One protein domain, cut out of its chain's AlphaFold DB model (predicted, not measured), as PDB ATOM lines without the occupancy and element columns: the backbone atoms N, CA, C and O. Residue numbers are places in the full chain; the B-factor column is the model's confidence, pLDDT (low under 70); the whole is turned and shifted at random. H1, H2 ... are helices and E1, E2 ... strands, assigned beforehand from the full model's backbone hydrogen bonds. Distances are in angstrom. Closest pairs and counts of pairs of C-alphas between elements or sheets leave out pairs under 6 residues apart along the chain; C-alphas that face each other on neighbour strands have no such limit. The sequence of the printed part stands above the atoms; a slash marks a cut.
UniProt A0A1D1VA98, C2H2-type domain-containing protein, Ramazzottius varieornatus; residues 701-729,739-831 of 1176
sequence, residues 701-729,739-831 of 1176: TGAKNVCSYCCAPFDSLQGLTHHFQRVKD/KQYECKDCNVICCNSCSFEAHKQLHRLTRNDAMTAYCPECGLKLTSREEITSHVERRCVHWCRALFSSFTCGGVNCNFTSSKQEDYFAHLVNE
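AT A GLANCE: This is residues 701 to 729 and 739 to 831 of the 1176 residues of the protein "C2H2-type domain-containing protein" of Ramazzottius varieornatus (UniProt A0A1D1VA98). Small units follow one another in a loosely joined cluster, four of them a looped-back stretch with a short two-strand pairing and then a helix: H1, H2, H3 and H5 each end such a unit. H4 lies near the middle, while the last unit, residues 805 to 831 with H5, reaches away at one end. The printed part has 122 residues, with five named helices and two named strands in the order H1, E1, E2, H2, H3, H4, H5; E1 and E2 make one antiparallel sheet. The class is mostly helix, though under half of the residues are in named elements. The whole is only just compact, close to loose, with a radius of gyration of the C-alphas of 16.2 A and spans of 50 by 34 by 24 A.

HOW THE PARTS SIT: Start at residues 701 to 716, where residues 705 to 706 pair with 713 to 714, antiparallel, before H1, residues 717 to 725. Past the cut, E1, residues 741 to 743, and E2, residues 748 to 750, form an antiparallel hairpin; look for N 743 and O 748, 3.0 A apart, and N 750 and O 741, 2.9 A. H2, residues 753 to 767, has its closest C-alpha to E1 at Phe 756, 6.1 A from Tyr 741. H2 and H1 only just touch, with 3 pairs of C-alphas within 8 A, and only at their ends; Phe 724 and Ser 755 are the closest, C-alphas 5.3 A apart, and the lines are about perpendicular at 87 degrees. H3, residues 785 to 794, forms a helical hairpin with H2: they only just touch, with 3 pairs, through residue 766 alone of H2, at a steep tilt of 41 degrees, opposite ways; the closest C-alphas, of Thr 766 and Arg 785, are 6.5 A apart. H4, residues 797 to 804, and H3 touch only at the corner, only just, with 3 pairs; C-alphas 793 and 799 are the closest, 5.6 A apart. The closest C-alphas of H4 and E2, Val 748 and Ala 802, are 6.0 A apart. H5, residues 821 to 831, touches no helix; it is close to H4 but not clearly touching, C-alphas 804 and 821 being the closest at 8.0 A. In H1, H2, H3 and H5 every O i to N i+4 pair is within hydrogen-bond range; in H4 it is 2 of 4.

IN THESE COORDINATES: Find C-alpha 717 at (253.970, 211.644, 380.304); H1 runs 12.4 A from there. H2 runs 21.0 A from C-alpha 753 at (264.276, 197.601, 374.053). E1 is 6.6 A long, E2 6.4 A, H3 13.9 A and H4 10.0 A. H5 runs 15.3 A to C-alpha 831 at (273.816, 210.726, 345.765).

THE WHOLE: The C-alphas of Thr 701 and Glu 831, the two farthest apart, are 53.7 A apart. Residues 730 to 738 are not printed, and C-alphas 729 and 739 are 13.3 A apart across the cut. The links H2 to H3 and H4 to H5 are long. Mean pLDDT of the printed part is 82.3; look for values under 70 at residues 797 to 807, among others.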
ATOM      1  N   THR A 701     256.259 205.015 395.596       55.00
ATOM      2  CA  THR A 701     254.860 205.428 395.779       55.00
ATOM      3  C   THR A 701     254.678 206.932 395.551       55.00
ATOM      4  O   THR A 701     254.653 207.720 396.492       55.00
ATOM      5  N   GLY A 702     254.561 207.328 394.282       77.31
ATOM      6  CA  GLY A 702     254.345 208.716 393.861       77.31
ATOM      7  C   GLY A 702     254.523 208.962 392.358       77.31
ATOM      8  O   GLY A 702     253.937 209.902 391.819       77.31
ATOM      9  N   ALA A 703     255.274 208.107 391.653       78.31
ATOM     10  CA  ALA A 703     255.506 208.249 390.216       78.31
ATOM     11  C   ALA A 703     254.229 207.977 389.397       78.31
ATOM     12  O   ALA A 703     253.800 206.834 389.248       78.31
ATOM     13  N   LYS A 704     253.625 209.033 388.830       88.19
ATOM     14  CA  LYS A 704     252.382 208.938 388.034       88.19
ATOM     15  C   LYS A 704     252.568 208.293 386.656       88.19
ATOM     16  O   LYS A 704     251.595 207.818 386.081       88.19
ATOM     17  N   ASN A 705     253.792 208.280 386.128       92.31
ATOM     18  CA  ASN A 705     254.129 207.672 384.844       92.31
ATOM     19  C   ASN A 705     255.298 206.710 385.078       92.31
ATOM     20  O   ASN A 705     256.331 207.114 385.605       92.31
ATOM     21  N   VAL A 706     255.148 205.445 384.693       94.81
ATOM     22  CA  VAL A 706     256.187 204.415 384.828       94.81
ATOM     23  C   VAL A 706     256.215 203.605 383.535       94.81
ATOM     24  O   VAL A 706     255.160 203.212 383.036       94.81
ATOM     25  N   CYS A 707     257.395 203.354 382.965       95.25
ATOM     26  CA  CYS A 707     257.495 202.492 381.787       95.25
ATOM     27  C   CYS A 707     257.222 201.034 382.181       95.25
ATOM     28  O   CYS A 707     257.992 200.432 382.927       95.25
ATOM     29  N   SER A 708     256.164 200.443 381.625       93.00
ATOM     30  CA  SER A 708     255.739 199.055 381.868       93.00
ATOM     31  C   SER A 708     256.761 197.987 381.450       93.00
ATOM     32  O   SER A 708     256.607 196.829 381.828       93.00
ATOM     33  N   TYR A 709     257.805 198.357 380.698       94.88
ATOM     34  CA  TYR A 709     258.825 197.437 380.175       94.88
ATOM     35  C   TYR A 709     260.170 197.478 380.915       94.88
ATOM     36  O   TYR A 709     260.953 196.540 380.792       94.88
ATOM     37  N   CYS A 710     260.458 198.539 381.674       95.06
ATOM     38  CA  CYS A 710     261.689 198.646 382.474       95.06
ATOM     39  C   CYS A 710     261.478 199.173 383.901       95.06
ATOM     40  O   CYS A 710     262.454 199.388 384.616       95.06
ATOM     41  N   CYS A 711     260.228 199.415 384.306       95.44
ATOM     42  CA  CYS A 711     259.827 199.985 385.595       95.44
ATOM     43  C   CYS A 711     260.455 201.352 385.937       95.44
ATOM     44  O   CYS A 711     260.340 201.809 387.072       95.44
ATOM     45  N   ALA A 712     261.079 202.034 384.971       94.88
ATOM     46  CA  ALA A 712     261.623 203.372 385.168       94.88
ATOM     47  C   ALA A 712     260.483 204.386 385.412       94.88
ATOM     48  O   ALA A 712     259.559 204.447 384.589       94.88
ATOM     49  N   PRO A 713     260.520 205.169 386.507       94.62
ATOM     50  CA  PRO A 713     259.573 206.249 386.754       94.62
ATOM     51  C   PRO A 713     259.914 207.496 385.926       94.62
ATOM     52  O   PRO A 713     261.078 207.757 385.626       94.62
ATOM     53  N   PHE A 714     258.889 208.280 385.590       94.75
ATOM     54  CA  PHE A 714     259.003 209.559 384.890       94.75
ATOM     55  C   PHE A 714     258.031 210.583 385.478       94.75
ATOM     56  O   PHE A 714     256.836 210.314 385.649       94.75
ATOM     57  N   ASP A 715     258.524 211.795 385.715       92.81
ATOM     58  CA  ASP A 715     257.757 212.876 386.350       92.81
ATOM     59  C   ASP A 715     256.602 213.372 385.465       92.81
ATOM     60  O   ASP A 715     255.591 213.876 385.953       92.81
ATOM     61  N   SER A 716     256.709 213.166 384.148       94.00
ATOM     62  CA  SER A 716     255.683 213.517 383.167       94.00
ATOM     63  C   SER A 716     255.482 212.444 382.094       94.00
ATOM     64  O   SER A 716     256.392 211.684 381.748       94.00
ATOM     65  N   LEU A 717     254.289 212.444 381.490       89.12
ATOM     66  CA  LEU A 717     253.970 211.644 380.304       89.12
ATOM     67  C   LEU A 717     254.891 211.995 379.118       89.12
ATOM     68  O   LEU A 717     255.219 211.130 378.306       89.12
ATOM     69  N   GLN A 718     255.360 213.246 379.041       90.38
ATOM     70  CA  GLN A 718     256.349 213.675 378.049       90.38
ATOM     71  C   GLN A 718     257.711 213.017 378.301       90.38
ATOM     72  O   GLN A 718     258.340 212.580 377.343       90.38
ATOM     73  N   GLY A 719     258.131 212.857 379.561       94.25
ATOM     74  CA  GLY A 719     259.327 212.091 379.934       94.25
ATOM     75  C   GLY A 719     259.233 210.614 379.532       94.25
ATOM     76  O   GLY A 719     260.159 210.091 378.913       94.25
ATOM     77  N   LEU A 720     258.085 209.970 379.781       93.94
ATOM     78  CA  LEU A 720     257.816 208.597 379.326       93.94
ATOM     79  C   LEU A 720     257.807 208.487 377.787       93.94
ATOM     80  O   LEU A 720     258.389 207.560 377.223       93.94
ATOM     81  N   THR A 721     257.215 209.463 377.092       88.75
ATOM     82  CA  THR A 721     257.245 209.546 375.620       88.75
ATOM     83  C   THR A 721     258.683 209.682 375.109       88.75
ATOM     84  O   THR A 721     259.096 208.943 374.214       88.75
ATOM     85  N   HIS A 722     259.480 210.554 375.734       90.81
ATOM     86  CA  HIS A 722     260.886 210.746 375.396       90.81
ATOM     87  C   HIS A 722     261.709 209.479 375.639       90.81
ATOM     88  O   HIS A 722     262.543 209.147 374.806       90.81
ATOM     89  N   HIS A 723     261.466 208.737 376.724       95.06
ATOM     90  CA  HIS A 723     262.133 207.460 377.001       95.06
ATOM     91  C   HIS A 723     261.955 206.447 375.864       95.06
ATOM     92  O   HIS A 723     262.911 205.769 375.490       95.06
ATOM     93  N   PHE A 724     260.767 206.368 375.267       92.94
ATOM     94  CA  PHE A 724     260.537 205.500 374.117       92.94
ATOM     95  C   PHE A 724     261.172 206.024 372.808       92.94
ATOM     96  O   PHE A 724     261.607 205.235 371.966       92.94
ATOM     97  N   GLN A 725     261.243 207.342 372.616       88.62
ATOM     98  CA  GLN A 725     261.870 207.949 371.430       88.62
ATOM     99  C   GLN A 725     263.407 207.920 371.485       88.62
ATOM    100  O   GLN A 725     264.068 207.821 370.452       88.62
ATOM    101  N   ARG A 726     263.980 208.016 372.688       88.06
ATOM    102  CA  ARG A 726     265.408 208.222 372.932       88.06
ATOM    103  C   ARG A 726     266.212 206.950 372.648       88.06
ATOM    104  O   ARG A 726     266.110 205.946 373.359       88.06
ATOM    105  N   VAL A 727     267.057 207.027 371.622       73.44
ATOM    106  CA  VAL A 727     268.258 206.186 371.503       73.44
ATOM    107  C   VAL A 727     269.133 206.458 372.735       73.44
ATOM    108  O   VAL A 727     269.183 207.589 373.215       73.44
ATOM    109  N   LYS A 728     269.791 205.442 373.308       72.94
ATOM    110  CA  LYS A 728     270.612 205.635 374.517       72.94
ATOM    111  C   LYS A 728     271.836 206.520 374.228       72.94
ATOM    112  O   LYS A 728     272.874 206.009 373.828       72.94
ATOM    113  N   ASP A 729     271.751 207.806 374.572       47.19
ATOM    114  CA  ASP A 729     272.847 208.794 374.453       47.19
ATOM    115  C   ASP A 729     274.120 208.470 375.270       47.19
ATOM    116  O   ASP A 729     275.102 209.205 375.199       47.19
ATOM    117  N   LYS A 739     272.877 197.813 369.356       78.94
ATOM    118  CA  LYS A 739     271.940 196.751 368.966       78.94
ATOM    119  C   LYS A 739     270.615 197.370 368.522       78.94
ATOM    120  O   LYS A 739     269.772 197.695 369.352       78.94
ATOM    121  N   GLN A 740     270.452 197.533 367.212       87.69
ATOM    122  CA  GLN A 740     269.190 197.924 366.592       87.69
ATOM    123  C   GLN A 740     268.128 196.857 366.885       87.69
ATOM    124  O   GLN A 740     268.349 195.663 366.680       87.69
ATOM    125  N   TYR A 741     266.975 197.286 367.395       95.44
ATOM    126  CA  TYR A 741     265.886 196.387 367.768       95.44
ATOM    127  C   TYR A 741     264.888 196.258 366.610       95.44
ATOM    128  O   TYR A 741     263.841 196.903 366.606       95.44
ATOM    129  N   GLU A 742     265.240 195.458 365.604       95.62
ATOM    130  CA  GLU A 742     264.393 195.186 364.436       95.62
ATOM    131  C   GLU A 742     263.302 194.146 364.745       95.62
ATOM    132  O   GLU A 742     263.572 193.057 365.268       95.62
ATOM    133  N   CYS A 743     262.049 194.459 364.410       96.06
ATOM    134  CA  CYS A 743     260.938 193.522 364.560       96.06
ATOM    135  C   CYS A 743     260.756 192.632 363.333       96.06
ATOM    136  O   CYS A 743     260.236 193.075 362.317       96.06
ATOM    137  N   LYS A 744     261.074 191.340 363.464       93.81
ATOM    138  CA  LYS A 744     260.937 190.332 362.396       93.81
ATOM    139  C   LYS A 744     259.512 190.134 361.851       93.81
ATOM    140  O   LYS A 744     259.350 189.446 360.850       93.81
ATOM    141  N   ASP A 745     258.493 190.692 362.505       94.06
ATOM    142  CA  ASP A 745     257.101 190.635 362.050       94.06
ATOM    143  C   ASP A 745     256.751 191.726 361.015       94.06
ATOM    144  O   ASP A 745     255.774 191.562 360.286       94.06
ATOM    145  N   CYS A 746     257.511 192.833 360.936       92.75
ATOM    146  CA  CYS A 746     257.263 193.928 359.976       92.75
ATOM    147  C   CYS A 746     258.476 194.850 359.683       92.75
ATOM    148  O   CYS A 746     258.300 195.961 359.187       92.75
ATOM    149  N   ASN A 747     259.688 194.424 360.037       92.31
ATOM    150  CA  ASN A 747     260.994 195.075 359.845       92.31
ATOM    151  C   ASN A 747     261.126 196.514 360.398       92.31
ATOM    152  O   ASN A 747     261.992 197.280 359.981       92.31
ATOM    153  N   VAL A 748     260.299 196.898 361.380       91.56
ATOM    154  CA  VAL A 748     260.412 198.204 362.053       91.56
ATOM    155  C   VAL A 748     261.580 198.191 363.042       91.56
ATOM    156  O   VAL A 748     261.621 197.368 363.961       91.56
ATOM    157  N   ILE A 749     262.506 199.141 362.883       92.75
ATOM    158  CA  ILE A 749     263.644 199.359 363.786       92.75
ATOM    159  C   ILE A 749     263.204 200.236 364.966       92.75
ATOM    160  O   ILE A 749     262.782 201.380 364.788       92.75
ATOM    161  N   CYS A 750     263.326 199.714 366.188       94.06
ATOM    162  CA  CYS A 750     262.982 200.414 367.425       94.06
ATOM    163  C   CYS A 750     264.218 201.040 368.103       94.06
ATOM    164  O   CYS A 750     265.259 200.397 368.236       94.06
ATOM    165  N   CYS A 751     264.080 202.275 368.608       92.31
ATOM    166  CA  CYS A 751     265.175 203.058 369.208       92.31
ATOM    167  C   CYS A 751     265.805 202.427 370.468       92.31
ATOM    168  O   CYS A 751     266.943 202.740 370.814       92.31
ATOM    169  N   ASN A 752     265.055 201.583 371.185       94.94
ATOM    170  CA  ASN A 752     265.498 200.859 372.376       94.94
ATOM    171  C   ASN A 752     264.586 199.650 372.676       94.94
ATOM    172  O   ASN A 752     263.529 199.479 372.062       94.94
ATOM    173  N   SER A 753     264.982 198.828 373.654       95.88
ATOM    174  CA  SER A 753     264.276 197.601 374.053       95.88
ATOM    175  C   SER A 753     262.850 197.819 374.567       95.88
ATOM    176  O   SER A 753     262.000 196.954 374.373       95.88
ATOM    177  N   CYS A 754     262.555 198.958 375.198       96.69
ATOM    178  CA  CYS A 754     261.216 199.238 375.721       96.69
ATOM    179  C   CYS A 754     260.250 199.561 374.576       96.69
ATOM    180  O   CYS A 754     259.139 199.037 374.534       96.69
ATOM    181  N   SER A 755     260.707 200.332 373.587       94.50
ATOM    182  CA  SER A 755     259.971 200.553 372.337       94.50
ATOM    183  C   SER A 755     259.782 199.266 371.532       94.50
ATOM    184  O   SER A 755     258.741 199.091 370.905       94.50
ATOM    185  N   PHE A 756     260.749 198.349 371.591       96.31
ATOM    186  CA  PHE A 756     260.681 197.051 370.921       96.31
ATOM    187  C   PHE A 756     259.641 196.104 371.529       96.31
ATOM    188  O   PHE A 756     258.836 195.528 370.798       96.31
ATOM    189  N   GLU A 757     259.604 195.963 372.856       95.81
ATOM    190  CA  GLU A 757     258.577 195.145 373.515       95.81
ATOM    191  C   GLU A 757     257.189 195.809 373.467       95.81
ATOM    192  O   GLU A 757     256.191 195.102 373.321       95.81
ATOM    193  N   ALA A 758     257.101 197.146 373.460       94.38
ATOM    194  CA  ALA A 758     255.859 197.865 373.151       94.38
ATOM    195  C   ALA A 758     255.349 197.556 371.729       94.38
ATOM    196  O   ALA A 758     254.169 197.259 371.536       94.38
ATOM    197  N   HIS A 759     256.242 197.556 370.738       94.06
ATOM    198  CA  HIS A 759     255.921 197.219 369.352       94.06
ATOM    199  C   HIS A 759     255.505 195.744 369.180       94.06
ATOM    200  O   HIS A 759     254.473 195.459 368.575       94.06
ATOM    201  N   LYS A 760     256.223 194.792 369.796       94.94
ATOM    202  CA  LYS A 760     255.792 193.379 369.853       94.94
ATOM    203  C   LYS A 760     254.441 193.203 370.540       94.94
ATOM    204  O   LYS A 760     253.648 192.359 370.126       94.94
ATOM    205  N   GLN A 761     254.169 193.970 371.597       93.56
ATOM    206  CA  GLN A 761     252.882 193.902 372.279       93.56
ATOM    207  C   GLN A 761     251.749 194.382 371.366       93.56
ATOM    208  O   GLN A 761     250.691 193.762 371.374       93.56
ATOM    209  N   LEU A 762     251.975 195.390 370.516       89.81
ATOM    210  CA  LEU A 762     251.010 195.771 369.482       89.81
ATOM    211  C   LEU A 762     250.762 194.639 368.472       89.81
ATOM    212  O   LEU A 762     249.600 194.343 368.217       89.81
ATOM    213  N   HIS A 763     251.787 193.914 368.005       91.56
ATOM    214  CA  HIS A 763     251.580 192.711 367.167       91.56
ATOM    215  C   HIS A 763     250.770 191.610 367.862       91.56
ATOM    216  O   HIS A 763     249.987 190.919 367.215       91.56
ATOM    217  N   ARG A 764     250.909 191.434 369.182       90.38
ATOM    218  CA  ARG A 764     250.053 190.507 369.952       90.38
ATOM    219  C   ARG A 764     248.605 191.007 370.041       90.38
ATOM    220  O   ARG A 764     247.688 190.198 369.977       90.38
ATOM    221  N   LEU A 765     248.406 192.319 370.172       86.62
ATOM    222  CA  LEU A 765     247.090 192.965 370.266       86.62
ATOM    223  C   LEU A 765     246.368 193.105 368.912       86.62
ATOM    224  O   LEU A 765     245.156 193.277 368.906       86.62
ATOM    225  N   THR A 766     247.076 193.028 367.781       84.31
ATOM    226  CA  THR A 766     246.472 193.007 366.431       84.31
ATOM    227  C   THR A 766     246.309 191.599 365.855       84.31
ATOM    228  O   THR A 766     245.537 191.423 364.912       84.31
ATOM    229  N   ARG A 767     247.014 190.595 366.400       85.50
ATOM    230  CA  ARG A 767     246.845 189.168 366.054       85.50
ATOM    231  C   ARG A 767     245.769 188.463 366.876       85.50
ATOM    232  O   ARG A 767     245.139 187.549 366.359       85.50
ATOM    233  N   ASN A 768     245.573 188.868 368.129       82.69
ATOM    234  CA  ASN A 768     244.529 188.330 368.992       82.69
ATOM    235  C   ASN A 768     243.334 189.289 368.983       82.69
ATOM    236  O   ASN A 768     243.498 190.445 369.368       82.69
ATOM    237  N   ASP A 769     242.134 188.811 368.648       67.50
ATOM    238  CA  ASP A 769     240.894 189.609 368.655       67.50
ATOM    239  C   ASP A 769     240.353 189.842 370.088       67.50
ATOM    240  O   ASP A 769     239.195 189.594 370.421       67.50
ATOM    241  N   ALA A 770     241.235 190.287 370.987       70.44
ATOM    242  CA  ALA A 770     240.944 190.532 372.393       70.44
ATOM    243  C   ALA A 770     240.147 191.837 372.564       70.44
ATOM    244  O   ALA A 770     240.678 192.931 372.389       70.44
ATOM    245  N   MET A 771     238.882 191.710 372.978       57.97
ATOM    246  CA  MET A 771     237.851 192.767 372.991       57.97
ATOM    247  C   MET A 771     238.144 194.021 373.853       57.97
ATOM    248  O   MET A 771     237.336 194.940 373.902       57.97
ATOM    249  N   THR A 772     239.278 194.096 374.557       74.50
ATOM    250  CA  THR A 772     239.825 195.376 375.042       74.50
ATOM    251  C   THR A 772     241.348 195.334 375.059       74.50
ATOM    252  O   THR A 772     241.947 194.386 375.570       74.50
ATOM    253  N   ALA A 773     241.971 196.402 374.572       81.56
ATOM    254  CA  ALA A 773     243.413 196.604 374.580       81.56
ATOM    255  C   ALA A 773     243.781 197.946 375.224       81.56
ATOM    256  O   ALA A 773     242.954 198.851 375.342       81.56
ATOM    257  N   TYR A 774     245.051 198.094 375.592       85.69
ATOM    258  CA  TYR A 774     245.640 199.374 375.981       85.69
ATOM    259  C   TYR A 774     246.822 199.651 375.058       85.69
ATOM    260  O   TYR A 774     247.656 198.769 374.842       85.69
ATOM    261  N   CYS A 775     246.913 200.865 374.518       86.38
ATOM    262  CA  CYS A 775     248.083 201.270 373.749       86.38
ATOM    263  C   CYS A 775     249.311 201.348 374.682       86.38
ATOM    264  O   CYS A 775     249.291 202.144 375.626       86.38
ATOM    265  N   PRO A 776     250.394 200.585 374.434       76.38
ATOM    266  CA  PRO A 776     251.535 200.506 375.348       76.38
ATOM    267  C   PRO A 776     252.388 201.784 375.405       76.38
ATOM    268  O   PRO A 776     253.271 201.881 376.251       76.38
ATOM    269  N   GLU A 777     252.140 202.763 374.527       77.69
ATOM    270  CA  GLU A 777     252.866 204.041 374.513       77.69
ATOM    271  C   GLU A 777     252.176 205.150 375.312       77.69
ATOM    272  O   GLU A 777     252.853 205.976 375.918       77.69
ATOM    273  N   CYS A 778     250.838 205.199 375.285       81.62
ATOM    274  CA  CYS A 778     250.051 206.306 375.843       81.62
ATOM    275  C   CYS A 778     249.003 205.873 376.881       81.62
ATOM    276  O   CYS A 778     248.288 206.719 377.415       81.62
ATOM    277  N   GLY A 779     248.867 204.569 377.146       84.00
ATOM    278  CA  GLY A 779     247.910 204.013 378.107       84.00
ATOM    279  C   GLY A 779     246.439 204.065 377.675       84.00
ATOM    280  O   GLY A 779     245.585 203.571 378.409       84.00
ATOM    281  N   LEU A 780     246.117 204.630 376.503       88.06
ATOM    282  CA  LEU A 780     244.734 204.753 376.041       88.06
ATOM    283  C   LEU A 780     244.094 203.370 375.863       88.06
ATOM    284  O   LEU A 780     244.602 202.536 375.109       88.06
ATOM    285  N   LYS A 781     242.968 203.154 376.550       91.50
ATOM    286  CA  LYS A 781     242.126 201.968 376.398       91.50
ATOM    287  C   LYS A 781     241.324 202.060 375.101       91.50
ATOM    288  O   LYS A 781     240.715 203.094 374.838       91.50
ATOM    289  N   LEU A 782     241.323 200.982 374.326       92.31
ATOM    290  CA  LEU A 782     240.652 200.859 373.033       92.31
ATOM    291  C   LEU A 782     239.868 199.537 373.024       92.31
ATOM    292  O   LEU A 782     240.296 198.549 373.630       92.31
ATOM    293  N   THR A 783     238.686 199.541 372.418       90.69
ATOM    294  CA  THR A 783     237.682 198.467 372.510       90.69
ATOM    295  C   THR A 783     237.572 197.627 371.241       90.69
ATOM    296  O   THR A 783     237.156 196.475 371.321       90.69
ATOM    297  N   SER A 784     238.005 198.149 370.091       89.50
ATOM    298  CA  SER A 784     238.042 197.402 368.828       89.50
ATOM    299  C   SER A 784     239.434 197.376 368.183       89.50
ATOM    300  O   SER A 784     240.308 198.201 368.462       89.50
ATOM    301  N   ARG A 785     239.638 196.418 367.274       85.00
ATOM    302  CA  ARG A 785     240.862 196.265 366.473       85.00
ATOM    303  C   ARG A 785     241.070 197.440 365.516       85.00
ATOM    304  O   ARG A 785     242.199 197.885 365.299       85.00
ATOM    305  N   GLU A 786     239.977 197.989 365.005       88.44
ATOM    306  CA  GLU A 786     239.918 199.177 364.156       88.44
ATOM    307  C   GLU A 786     240.283 200.422 364.970       88.44
ATOM    308  O   GLU A 786     241.051 201.256 364.493       88.44
ATOM    309  N   GLU A 787     239.822 200.526 366.224       88.88
ATOM    310  CA  GLU A 787     240.231 201.596 367.141       88.88
ATOM    311  C   GLU A 787     241.729 201.539 367.466       88.88
ATOM    312  O   GLU A 787     242.390 202.577 367.433       88.88
ATOM    313  N   ILE A 788     242.285 200.348 367.729       86.38
ATOM    314  CA  ILE A 788     243.732 200.145 367.939       86.38
ATOM    315  C   ILE A 788     244.515 200.581 366.699       86.38
ATOM    316  O   ILE A 788     245.454 201.368 366.815       86.38
ATOM    317  N   THR A 789     244.105 200.119 365.518       84.38
ATOM    318  CA  THR A 789     244.788 200.397 364.245       84.38
ATOM    319  C   THR A 789     244.716 201.889 363.896       84.38
ATOM    320  O   THR A 789     245.745 202.541 363.739       84.38
ATOM    321  N   SER A 790     243.516 202.474 363.924       87.38
ATOM    322  CA  SER A 790     243.263 203.906 363.704       87.38
ATOM    323  C   SER A 790     243.980 204.794 364.730       87.38
ATOM    324  O   SER A 790     244.491 205.863 364.389       87.38
ATOM    325  N   HIS A 791     244.089 204.360 365.991       89.44
ATOM    326  CA  HIS A 791     244.905 205.051 366.989       89.44
ATOM    327  C   HIS A 791     246.398 204.986 366.642       89.44
ATOM    328  O   HIS A 791     247.052 206.029 366.627       89.44
ATOM    329  N   VAL A 792     246.929 203.794 366.350       83.56
ATOM    330  CA  VAL A 792     248.339 203.557 365.993       83.56
ATOM    331  C   VAL A 792     248.766 204.371 364.769       83.56
ATOM    332  O   VAL A 792     249.834 204.978 364.801       83.56
ATOM    333  N   GLU A 793     247.912 204.442 363.746       81.12
ATOM    334  CA  GLU A 793     248.100 205.231 362.522       81.12
ATOM    335  C   GLU A 793     247.993 206.751 362.740       81.12
ATOM    336  O   GLU A 793     248.798 207.514 362.211       81.12
ATOM    337  N   ARG A 794     246.956 207.220 363.458       74.31
ATOM    338  CA  ARG A 794     246.482 208.622 363.365       74.31
ATOM    339  C   ARG A 794     246.704 209.471 364.616       74.31
ATOM    340  O   ARG A 794     246.443 210.679 364.572       74.31
ATOM    341  N   ARG A 795     247.074 208.860 365.747       72.56
ATOM    342  CA  ARG A 795     247.167 209.525 367.067       72.56
ATOM    343  C   ARG A 795     248.358 209.090 367.920       72.56
ATOM    344  O   ARG A 795     248.836 209.888 368.719       72.56
ATOM    345  N   CYS A 796     248.800 207.845 367.799       80.38
ATOM    346  CA  CYS A 796     249.947 207.331 368.527       80.38
ATOM    347  C   CYS A 796     251.252 207.809 367.888       80.38
ATOM    348  O   CYS A 796     251.327 208.009 366.678       80.38
ATOM    349  N   VAL A 797     252.318 207.909 368.682       68.19
ATOM    350  CA  VAL A 797     253.662 208.177 368.147       68.19
ATOM    351  C   VAL A 797     254.211 206.942 367.411       68.19
ATOM    352  O   VAL A 797     255.206 207.043 366.700       68.19
ATOM    353  N   HIS A 798     253.553 205.785 367.525       63.25
ATOM    354  CA  HIS A 798     253.977 204.516 366.944       63.25
ATOM    355  C   HIS A 798     254.295 204.576 365.442       63.25
ATOM    356  O   HIS A 798     255.410 204.239 365.046       63.25
ATOM    357  N   TRP A 799     253.366 205.053 364.603       47.50
ATOM    358  CA  TRP A 799     253.623 205.164 363.160       47.50
ATOM    359  C   TRP A 799     254.701 206.211 362.849       47.50
ATOM    360  O   TRP A 799     255.515 206.031 361.945       47.50
ATOM    361  N   CYS A 800     254.786 207.276 363.651       49.59
ATOM    362  CA  CYS A 800     255.875 208.243 363.556       49.59
ATOM    363  C   CYS A 800     257.243 207.600 363.856       49.59
ATOM    364  O   CYS A 800     258.212 207.926 363.178       49.59
ATOM    365  N   ARG A 801     257.353 206.646 364.796       56.47
ATOM    366  CA  ARG A 801     258.625 205.942 365.077       56.47
ATOM    367  C   ARG A 801     259.154 205.202 363.847       56.47
ATOM    368  O   ARG A 801     260.351 205.274 363.596       56.47
ATOM    369  N   ALA A 802     258.278 204.581 363.055       47.44
ATOM    370  CA  ALA A 802     258.654 203.909 361.807       47.44
ATOM    371  C   ALA A 802     259.199 204.865 360.722       47.44
ATOM    372  O   ALA A 802     259.841 204.410 359.782       47.44
ATOM    373  N   LEU A 803     258.975 206.179 360.860       42.47
ATOM    374  CA  LEU A 803     259.489 207.223 359.963       42.47
ATOM    375  C   LEU A 803     260.635 208.057 360.572       42.47
ATOM    376  O   LEU A 803     261.206 208.886 359.867       42.47
ATOM    377  N   PHE A 804     260.965 207.866 361.857       47.84
ATOM    378  CA  PHE A 804     261.904 208.725 362.599       47.84
ATOM    379  C   PHE A 804     262.995 207.983 363.395       47.84
ATOM    380  O   PHE A 804     263.866 208.650 363.951       47.84
ATOM    381  N   SER A 805     262.998 206.646 363.479       47.44
ATOM    382  CA  SER A 805     264.079 205.907 364.166       47.44
ATOM    383  C   SER A 805     265.372 205.832 363.342       47.44
ATOM    384  O   SER A 805     266.466 205.964 363.893       47.44
ATOM    385  N   SER A 806     265.253 205.675 362.023       59.41
ATOM    386  CA  SER A 806     266.339 205.832 361.051       59.41
ATOM    387  C   SER A 806     265.765 206.066 359.657       59.41
ATOM    388  O   SER A 806     264.999 205.242 359.158       59.41
ATOM    389  N   PHE A 807     266.173 207.145 358.996       69.81
ATOM    390  CA  PHE A 807     265.892 207.359 357.584       69.81
ATOM    391  C   PHE A 807     266.864 206.517 356.750       69.81
ATOM    392  O   PHE A 807     268.065 206.797 356.714       69.81
ATOM    393  N   THR A 808     266.356 205.473 356.102       73.94
ATOM    394  CA  THR A 808     267.123 204.578 355.225       73.94
ATOM    395  C   THR A 808     266.872 204.942 353.765       73.94
ATOM    396  O   THR A 808     265.722 205.167 353.383       73.94
ATOM    397  N   CYS A 809     267.906 204.987 352.925       82.25
ATOM    398  CA  CYS A 809     267.711 205.280 351.508       82.25
ATOM    399  C   CYS A 809     267.052 204.106 350.772       82.25
ATOM    400  O   CYS A 809     267.565 202.994 350.775       82.25
ATOM    401  N   GLY A 810     265.932 204.370 350.093       71.88
ATOM    402  CA  GLY A 810     265.285 203.423 349.176       71.88
ATOM    403  C   GLY A 810     265.930 203.352 347.785       71.88
ATOM    404  O   GLY A 810     265.337 202.787 346.867       71.88
ATOM    405  N   GLY A 811     267.098 203.972 347.590       80.38
ATOM    406  CA  GLY A 811     267.832 203.945 346.328       80.38
ATOM    407  C   GLY A 811     268.414 202.560 346.053       80.38
ATOM    408  O   GLY A 811     269.057 201.967 346.916       80.38
ATOM    409  N   VAL A 812     268.223 202.041 344.838       57.12
ATOM    410  CA  VAL A 812     268.802 200.750 344.432       57.12
ATOM    411  C   VAL A 812     270.327 200.816 344.568       57.12
ATOM    412  O   VAL A 812     270.958 201.728 344.039       57.12
ATOM    413  N   ASN A 813     270.903 199.844 345.283       68.44
ATOM    414  CA  ASN A 813     272.317 199.768 345.678       68.44
ATOM    415  C   ASN A 813     272.807 200.848 346.669       68.44
ATOM    416  O   ASN A 813     274.017 200.985 346.850       68.44
ATOM    417  N   CYS A 814     271.915 201.579 347.350       84.06
ATOM    418  CA  CYS A 814     272.302 202.509 348.410       84.06
ATOM    419  C   CYS A 814     271.946 201.994 349.808       84.06
ATOM    420  O   CYS A 814     270.780 201.870 350.164       84.06
ATOM    421  N   ASN A 815     272.971 201.791 350.639       84.44
ATOM    422  CA  ASN A 815     272.828 201.358 352.032       84.44
ATOM    423  C   ASN A 815     272.946 202.528 353.034       84.44
ATOM    424  O   ASN A 815     273.262 202.309 354.204       84.44
ATOM    425  N   PHE A 816     272.751 203.779 352.597       88.75
ATOM    426  CA  PHE A 816     272.834 204.934 353.493       88.75
ATOM    427  C   PHE A 816     271.683 204.928 354.503       88.75
ATOM    428  O   PHE A 816     270.511 204.812 354.137       88.75
ATOM    429  N   THR A 817     272.020 205.121 355.777       81.06
ATOM    430  CA  THR A 817     271.050 205.284 356.862       81.06
ATOM    431  C   THR A 817     271.499 206.424 357.775       81.06
ATOM    432  O   THR A 817     272.690 206.557 358.052       81.06
ATOM    433  N   SER A 818     270.570 207.261 358.244       84.31
ATOM    434  CA  SER A 818     270.862 208.267 359.274       84.31
ATOM    435  C   SER A 818     269.718 208.418 360.271       84.31
ATOM    436  O   SER A 818     268.542 208.325 359.922       84.31
ATOM    437  N   SER A 819     270.065 208.693 361.527       64.62
ATOM    438  CA  SER A 819     269.126 209.110 362.573       64.62
ATOM    439  C   SER A 819     268.718 210.587 362.463       64.62
ATOM    440  O   SER A 819     267.793 211.004 363.157       64.62
ATOM    441  N   LYS A 820     269.362 211.387 361.596       74.12
ATOM    442  CA  LYS A 820     268.974 212.781 361.331       74.12
ATOM    443  C   LYS A 820     268.308 212.944 359.969       74.12
ATOM    444  O   LYS A 820     268.811 212.492 358.943       74.12
ATOM    445  N   GLN A 821     267.214 213.700 359.968       73.75
ATOM    446  CA  GLN A 821     266.453 214.046 358.768       73.75
ATOM    447  C   GLN A 821     267.256 214.917 357.785       73.75
ATOM    448  O   GLN A 821     267.120 214.776 356.573       73.75
ATOM    449  N   GLU A 822     268.112 215.797 358.310       71.81
ATOM    450  CA  GLU A 822     268.970 216.698 357.531       71.81
ATOM    451  C   GLU A 822     270.024 215.921 356.733       71.81
ATOM    452  O   GLU A 822     270.092 216.066 355.514       71.81
ATOM    453  N   ASP A 823     270.775 215.034 357.400       74.88
ATOM    454  CA  ASP A 823     271.787 214.177 356.769       74.88
ATOM    455  C   ASP A 823     271.156 213.286 355.676       74.88
ATOM    456  O   ASP A 823     271.746 213.082 354.617       74.88
ATOM    457  N   TYR A 824     269.933 212.790 355.902       85.88
ATOM    458  CA  TYR A 824     269.186 211.993 354.926       85.88
ATOM    459  C   TYR A 824     268.751 212.790 353.694       85.88
ATOM    460  O   TYR A 824     268.927 212.325 352.567       85.88
ATOM    461  N   PHE A 825     268.217 214.002 353.874       65.81
ATOM    462  CA  PHE A 825     267.881 214.854 352.732       65.81
ATOM    463  C   PHE A 825     269.131 215.338 351.990       65.81
ATOM    464  O   PHE A 825     269.103 215.390 350.762       65.81
ATOM    465  N   ALA A 826     270.234 215.621 352.691       77.25
ATOM    466  CA  ALA A 826     271.520 215.914 352.062       77.25
ATOM    467  C   ALA A 826     272.013 214.724 351.223       77.25
ATOM    468  O   ALA A 826     272.361 214.900 350.058       77.25
ATOM    469  N   HIS A 827     271.951 213.504 351.763       89.06
ATOM    470  CA  HIS A 827     272.281 212.280 351.035       89.06
ATOM    471  C   HIS A 827     271.396 212.070 349.790       89.06
ATOM    472  O   HIS A 827     271.926 211.872 348.698       89.06
ATOM    473  N   LEU A 828     270.065 212.177 349.908       73.44
ATOM    474  CA  LEU A 828     269.154 212.064 348.757       73.44
ATOM    475  C   LEU A 828     269.433 213.124 347.678       73.44
ATOM    476  O   LEU A 828     269.303 212.845 346.486       73.44
ATOM    477  N   VAL A 829     269.804 214.342 348.082       77.38
ATOM    478  CA  VAL A 829     270.140 215.432 347.156       77.38
ATOM    479  C   VAL A 829     271.502 215.215 346.492       77.38
ATOM    480  O   VAL A 829     271.631 215.521 345.308       77.38
ATOM    481  N   ASN A 830     272.489 214.662 347.194       80.31
ATOM    482  CA  ASN A 830     273.839 214.478 346.662       80.31
ATOM    483  C   ASN A 830     273.970 213.197 345.822       80.31
ATOM    484  O   ASN A 830     274.370 213.267 344.663       80.31
ATOM    485  N   GLU A 831     273.566 212.047 346.367       79.31
ATOM    486  CA  GLU A 831     273.816 210.726 345.765       79.31
ATOM    487  C   GLU A 831     272.689 210.255 344.831       79.31
ATOM    488  O   GLU A 831     272.905 209.401 343.973       79.31
TER     489      GLU A 831